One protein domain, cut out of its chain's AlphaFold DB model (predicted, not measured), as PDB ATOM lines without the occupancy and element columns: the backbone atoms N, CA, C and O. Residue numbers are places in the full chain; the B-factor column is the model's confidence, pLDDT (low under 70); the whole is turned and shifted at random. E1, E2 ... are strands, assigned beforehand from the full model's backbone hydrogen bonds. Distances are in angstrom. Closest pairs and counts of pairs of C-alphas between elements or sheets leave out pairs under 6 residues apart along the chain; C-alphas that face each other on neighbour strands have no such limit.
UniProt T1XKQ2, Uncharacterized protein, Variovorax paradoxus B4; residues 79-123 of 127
ATOM      1  N   VAL A  79      26.438  34.414  -5.120       83.62
ATOM      2  CA  VAL A  79      25.310  34.042  -5.986       83.62
ATOM      3  C   VAL A  79      25.403  34.767  -7.320       83.62
ATOM      4  O   VAL A  79      25.537  35.990  -7.365       83.62
ATOM      5  N   GLN A  80      25.299  34.010  -8.407       82.69
ATOM      6  CA  GLN A  80      25.224  34.520  -9.770       82.69
ATOM      7  C   GLN A  80      23.952  34.001 -10.454       82.69
ATOM      8  O   GLN A  80      23.781  32.784 -10.579       82.69
ATOM      9  N   PRO A  81      23.046  34.890 -10.894       75.75
ATOM     10  CA  PRO A  81      21.920  34.503 -11.730       75.75
ATOM     11  C   PRO A  81      22.373  34.298 -13.185       75.75
ATOM     12  O   PRO A  81      23.050  35.151 -13.759       75.75
ATOM     13  N   ALA A  82      21.976  33.188 -13.804       75.56
ATOM     14  CA  ALA A  82      22.159  32.934 -15.231       75.56
ATOM     15  C   ALA A  82      21.006  32.086 -15.784       75.56
ATOM     16  O   ALA A  82      20.678  31.042 -15.226       75.56
ATOM     17  N   ASN A  83      20.425  32.521 -16.910       67.50
ATOM     18  CA  ASN A  83      19.347  31.823 -17.626       67.50
ATOM     19  C   ASN A  83      18.208  31.353 -16.692       67.50
ATOM     20  O   ASN A  83      17.945  30.156 -16.587       67.50
ATOM     21  N   ASP A  84      17.610  32.308 -15.969       67.81
ATOM     22  CA  ASP A  84      16.529  32.135 -14.978       67.81
ATOM     23  C   ASP A  84      16.838  31.212 -13.786       67.81
ATOM     24  O   ASP A  84      15.984  30.966 -12.936       67.81
ATOM     25  N   MET A  85      18.083  30.750 -13.667       73.12
ATOM     26  CA  MET A  85      18.575  29.957 -12.544       73.12
ATOM     27  C   MET A  85      19.564  30.775 -11.717       73.12
ATOM     28  O   MET A  85      20.204  31.701 -12.213       73.12
ATOM     29  N   SER A  86      19.716  30.424 -10.443       73.62
ATOM     30  CA  SER A  86      20.744  30.998  -9.572       73.62
ATOM     31  C   SER A  86      21.763  29.930  -9.192       73.62
ATOM     32  O   SER A  86      21.406  28.798  -8.861       73.62
ATOM     33  N   PHE A  87      23.037  30.305  -9.276       83.56
ATOM     34  CA  PHE A  87      24.179  29.474  -8.923       83.56
ATOM     35  C   PHE A  87      24.873  30.097  -7.725       83.56
ATOM     36  O   PHE A  87      25.197  31.282  -7.768       83.56
ATOM     37  N   GLU A  88      25.130  29.326  -6.676       83.00
ATOM     38  CA  GLU A  88      25.924  29.796  -5.541       83.00
ATOM     39  C   GLU A  88      27.289  29.118  -5.540       83.00
ATOM     40  O   GLU A  88      27.381  27.894  -5.445       83.00
ATOM     41  N   LEU A  89      28.345  29.922  -5.647       84.62
ATOM     42  CA  LEU A  89      29.727  29.472  -5.570       84.62
ATOM     43  C   LEU A  89      30.242  29.623  -4.139       84.62
ATOM     44  O   LEU A  89      30.377  30.742  -3.640       84.62
ATOM     45  N   VAL A  90      30.579  28.505  -3.508       83.19
ATOM     46  CA  VAL A  90      31.122  28.444  -2.148       83.19
ATOM     47  C   VAL A  90      32.559  27.938  -2.216       83.19
ATOM     48  O   VAL A  90      32.838  26.912  -2.841       83.19
ATOM     49  N   ALA A  91      33.485  28.650  -1.576       84.00
ATOM     50  CA  ALA A  91      34.851  28.168  -1.413       84.00
ATOM     51  C   ALA A  91      34.875  27.003  -0.410       84.00
ATOM     52  O   ALA A  91      34.310  27.107   0.678       84.00
ATOM     53  N   ALA A  92      35.540  25.908  -0.765       80.75
ATOM     54  CA  ALA A  92      35.752  24.748   0.092       80.75
ATOM     55  C   ALA A  92      37.257  24.482   0.255       80.75
ATOM     56  O   ALA A  92      38.071  24.984  -0.518       80.75
ATOM     57  N   ALA A  93      37.635  23.693   1.263       77.94
ATOM     58  CA  ALA A  93      39.043  23.436   1.588       77.94
ATOM     59  C   ALA A  93      39.846  22.857   0.405       77.94
ATOM     60  O   ALA A  93      40.977  23.275   0.179       77.94
ATOM     61  N   ASP A  94      39.228  21.972  -0.385       80.12
ATOM     62  CA  ASP A  94      39.866  21.277  -1.513       80.12
ATOM     63  C   ASP A  94      39.319  21.713  -2.884       80.12
ATOM     64  O   ASP A  94      39.497  21.017  -3.886       80.12
ATOM     65  N   GLY A  95      38.613  22.848  -2.962       77.75
ATOM     66  CA  GLY A  95      38.064  23.318  -4.233       77.75
ATOM     67  C   GLY A  95      36.913  24.304  -4.098       77.75
ATOM     68  O   GLY A  95      36.852  25.109  -3.175       77.75
ATOM     69  N   ALA A  96      35.988  24.256  -5.052       78.12
ATOM     70  CA  ALA A  96      34.804  25.100  -5.051       78.12
ATOM     71  C   ALA A  96      33.544  24.253  -5.225       78.12
ATOM     72  O   ALA A  96      33.503  23.344  -6.056       78.12
ATOM     73  N   VAL A  97      32.518  24.566  -4.440       76.44
ATOM     74  CA  VAL A  97      31.202  23.932  -4.510       76.44
ATOM     75  C   VAL A  97      30.260  24.880  -5.239       76.44
ATOM     76  O   VAL A  97      30.180  26.060  -4.906       76.44
ATOM     77  N   ILE A  98      29.556  24.363  -6.244       80.50
ATOM     78  CA  ILE A  98      28.528  25.104  -6.976       80.50
ATOM     79  C   ILE A  98      27.175  24.514  -6.587       80.50
ATOM     80  O   ILE A  98      26.872  23.377  -6.951       80.50
ATOM     81  N   HIS A  99      26.359  25.279  -5.865       76.88
ATOM     82  CA  HIS A  99      24.967  24.919  -5.615       76.88
ATOM     83  C   HIS A  99      24.105  25.398  -6.777       76.88
ATOM     84  O   HIS A  99      24.195  26.555  -7.192       76.88
ATOM     85  N   VAL A 100      23.259  24.503  -7.281       76.56
ATOM     86  CA  VAL A 100      22.326  24.787  -8.369       76.56
ATOM     87  C   VAL A 100      20.911  24.550  -7.867       76.56
ATOM     88  O   VAL A 100      20.649  23.529  -7.230       76.56
ATOM     89  N   VAL A 101      20.011  25.496  -8.126       70.25
ATOM     90  CA  VAL A 101      18.582  25.316  -7.840       70.25
ATOM     91  C   VAL A 101      18.012  24.227  -8.766       70.25
ATOM     92  O   VAL A 101      18.451  24.076  -9.903       70.25
ATOM     93  N   GLU A 102      17.101  23.424  -8.220       68.31
ATOM     94  CA  GLU A 102      16.545  22.172  -8.755       68.31
ATOM     95  C   GLU A 102      16.106  22.226 -10.240       68.31
ATOM     96  O   GLU A 102      15.693  23.268 -10.748       68.31
ATOM     97  N   GLY A 103      16.232  21.094 -10.954       63.09
ATOM     98  CA  GLY A 103      15.876  20.958 -12.379       63.09
ATOM     99  C   GLY A 103      16.940  21.394 -13.403       63.09
ATOM    100  O   GLY A 103      16.681  21.422 -14.610       63.09
ATOM    101  N   ALA A 104      18.153  21.729 -12.962       60.22
ATOM    102  CA  ALA A 104      19.160  22.348 -13.817       60.22
ATOM    103  C   ALA A 104      20.088  21.367 -14.558       60.22
ATOM    104  O   ALA A 104      20.577  20.369 -14.023       60.22
ATOM    105  N   LYS A 105      20.431  21.727 -15.801       61.94
ATOM    106  CA  LYS A 105      21.564  21.149 -16.542       61.94
ATOM    107  C   LYS A 105      22.799  22.005 -16.284       61.94
ATOM    108  O   LYS A 105      22.819  23.174 -16.660       61.94
ATOM    109  N   ALA A 106      23.831  21.424 -15.678       66.06
ATOM    110  CA  ALA A 106      25.073  22.131 -15.387       66.06
ATOM    111  C   ALA A 106      26.148  21.790 -16.428       66.06
ATOM    112  O   ALA A 106      26.419  20.622 -16.721       66.06
ATOM    113  N   VAL A 107      26.786  22.821 -16.981       66.38
ATOM    114  CA  VAL A 107      27.952  22.679 -17.860       66.38
ATOM    115  C   VAL A 107      29.104  23.445 -17.231       66.38
ATOM    116  O   VAL A 107      29.041  24.663 -17.110       66.38
ATOM    117  N   ALA A 108      30.154  22.731 -16.837       74.19
ATOM    118  CA  ALA A 108      31.384  23.329 -16.342       74.19
ATOM    119  C   ALA A 108      32.422  23.352 -17.466       74.19
ATOM    120  O   ALA A 108      32.699  22.324 -18.085       74.19
ATOM    121  N   THR A 109      33.014  24.510 -17.730       74.25
ATOM    122  CA  THR A 109      34.131  24.650 -18.671       74.25
ATOM    123  C   THR A 109      35.372  25.079 -17.909       74.25
ATOM    124  O   THR A 109      35.404  26.172 -17.348       74.25
ATOM    125  N   VAL A 110      36.396  24.234 -17.901       80.69
ATOM    126  CA  VAL A 110      37.696  24.532 -17.295       80.69
ATOM    127  C   VAL A 110      38.668  24.873 -18.411       80.69
ATOM    128  O   VAL A 110      38.959  24.021 -19.251       80.69
ATOM    129  N   THR A 111      39.165  26.107 -18.435       80.12
ATOM    130  CA  THR A 111      40.139  26.558 -19.434       80.12
ATOM    131  C   THR A 111      41.482  26.822 -18.771       80.12
ATOM    132  O   THR A 111      41.588  27.716 -17.940       80.12
ATOM    133  N   ASP A 112      42.513  26.082 -19.178       85.19
ATOM    134  CA  ASP A 112      43.904  26.290 -18.758       85.19
ATOM    135  C   ASP A 112      44.707  26.922 -19.904       85.19
ATOM    136  O   ASP A 112      45.493  26.253 -20.576       85.19
ATOM    137  N   GLY A 113      44.397  28.186 -20.222       83.62
ATOM    138  CA  GLY A 113      45.095  29.064 -21.183       83.62
ATOM    139  C   GLY A 113      45.090  28.651 -22.666       83.62
ATOM    140  O   GLY A 113      44.852  29.482 -23.537       83.62
ATOM    141  N   ARG A 114      45.354  27.378 -22.977       85.62
ATOM    142  CA  ARG A 114      45.395  26.780 -24.322       85.62
ATOM    143  C   ARG A 114      44.332  25.709 -24.545       85.62
ATOM    144  O   ARG A 114      44.043  25.385 -25.692       85.62
ATOM    145  N   LYS A 115      43.788  25.120 -23.477       83.62
ATOM    146  CA  LYS A 115      42.848  23.998 -23.566       83.62
ATOM    147  C   LYS A 115      41.620  24.256 -22.711       83.62
ATOM    148  O   LYS A 115      41.749  24.541 -21.526       83.62
ATOM    149  N   THR A 116      40.448  24.081 -23.312       84.44
ATOM    150  CA  THR A 116      39.158  24.086 -22.621       84.44
ATOM    151  C   THR A 116      38.648  22.656 -22.504       84.44
ATOM    152  O   THR A 116      38.501  21.951 -23.500       84.44
ATOM    153  N   THR A 117      38.379  22.231 -21.277       84.56
ATOM    154  CA  THR A 117      37.734  20.960 -20.959       84.56
ATOM    155  C   THR A 117      36.308  21.256 -20.527       84.56
ATOM    156  O   THR A 117      36.090  21.950 -19.537       84.56
ATOM    157  N   THR A 118      35.339  20.737 -21.273       81.19
ATOM    158  CA  THR A 118      33.916  20.910 -20.969       81.19
ATOM    159  C   THR A 118      33.381  19.639 -20.334       81.19
ATOM    160  O   THR A 118      33.403  18.581 -20.961       81.19
ATOM    161  N   VAL A 119      32.855  19.749 -19.119       80.44
ATOM    162  CA  VAL A 119      32.157  18.667 -18.430       80.44
ATOM    163  C   VAL A 119      30.672  19.003 -18.381       80.44
ATOM    164  O   VAL A 119      30.276  20.083 -17.942       80.44
ATOM    165  N   ARG A 120      29.842  18.086 -18.878       76.81
ATOM    166  CA  ARG A 120      28.382  18.210 -18.849       76.81
ATOM    167  C   ARG A 120      27.834  17.258 -17.801       76.81
ATOM    168  O   ARG A 120      28.089  16.059 -17.882       76.81
ATOM    169  N   PHE A 121      27.070  17.791 -16.861       73.94
ATOM    170  CA  PHE A 121      26.413  17.019 -15.818       73.94
ATOM    171  C   PHE A 121      24.899  17.089 -16.016       73.94
ATOM    172  O   PHE A 121      24.343  18.146 -16.325       73.94
ATOM    173  N   THR A 122      24.230  15.957 -15.810       69.62
ATOM    174  CA  THR A 122      22.770  15.876 -15.744       69.62
ATOM    175  C   THR A 122      22.415  15.437 -14.335       69.62
ATOM    176  O   THR A 122      22.749  14.319 -13.946       69.62
ATOM    177  N   ILE A 123      21.773  16.315 -13.566       71.62
ATOM    178  CA  ILE A 123      21.261  15.965 -12.242       71.62
ATOM    179  C   ILE A 123      19.896  15.315 -12.456       71.62
ATOM    180  O   ILE A 123      19.016  15.904 -13.079       71.62
TER     181      ILE A 123
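AT A GLANCE: This is residues 79 to 123 of the 127 residues of an uncharacterized protein of Variovorax paradoxus B4 (UniProt T1XKQ2). Two ribbons of strands make an open V: the three-stranded sheet of E1, E2 and E3 is one arm, the hairpin of E4 and E5 is the other, and the arms join at the turn of residues 101 to 104. The far tips of the arms, residues 91 to 96 and residues 111 to 116, stick out free, while the short strand E1 lies along E2 near the closed end of the V. The printed part has 45 residues, with no named helix and five named strands in the order E1, E2, E3, E4, E5; the class is all strand, and both sheets, E1 - E2 - E3 and E4 - E5, are antiparallel. The whole is loose, with a radius of gyration of the C-alphas of 11.8 A and spans of 32 by 24 by 18 A.

HOW THE PARTS SIT: Begin with the larger sheet, where E1, residues 79 to 82, E2, residues 85 to 92, and E3, residues 95 to 100, form a meander, each strand the antiparallel neighbour of the one before. E2 is the inner strand, and E1 and E3 are the edge strands. Look at the hairpin E2 and E3, whose directions differ by 157 degrees: N 90 and O 97 are 2.8 A apart, within hydrogen-bond range, and the C-alphas of Leu 89 and Ile 98, which face each other, are 4.7 A apart. In the hairpin E1 and E2, at 144 degrees, N 80 and O 87 are within hydrogen-bond range at 2.8 A. This sheet is only just strongly twisted, with C-alphas up to 4.1 A off its best plane. Beyond a tight link of 4 residues comes the second sheet, the antiparallel hairpin of E4, residues 105 to 112, and E5, residues 115 to 122, at 164 degrees, where N 110 and O 117 are within hydrogen-bond range at 2.8 A. The closest C-alphas of E3 and E4 are those of Val 100 and Ala 106, 8.0 A apart, while the centres of these strands are 12.1 A apart. E2 is apart from E4 and from E5, and E3 is apart from E5.

IN THESE COORDINATES: Find C-alpha 85 at (18.575, 29.957, -12.544); from there E2 runs 22.0 A to C-alpha 92 at (35.752, 24.748, 0.092). E3 comes back over 16.3 A, and E1 is 9.8 A long. E4 and E5 are 23.0 A each, and E5 ends at C-alpha 122, (22.770, 15.876, -15.744).

THE WHOLE: The two C-alphas farthest apart, those of Glu 102 and Arg 114, are 33.1 A from each other. Without the two stretches that stand free, the body spans 23 by 19 by 16 A. The printed part has no cut, and the four links between its strands are tight. The mean pLDDT of the printed part is 76.7; look for values under 70 at residues 83 to 84, residues 102 to 107 and residue 122.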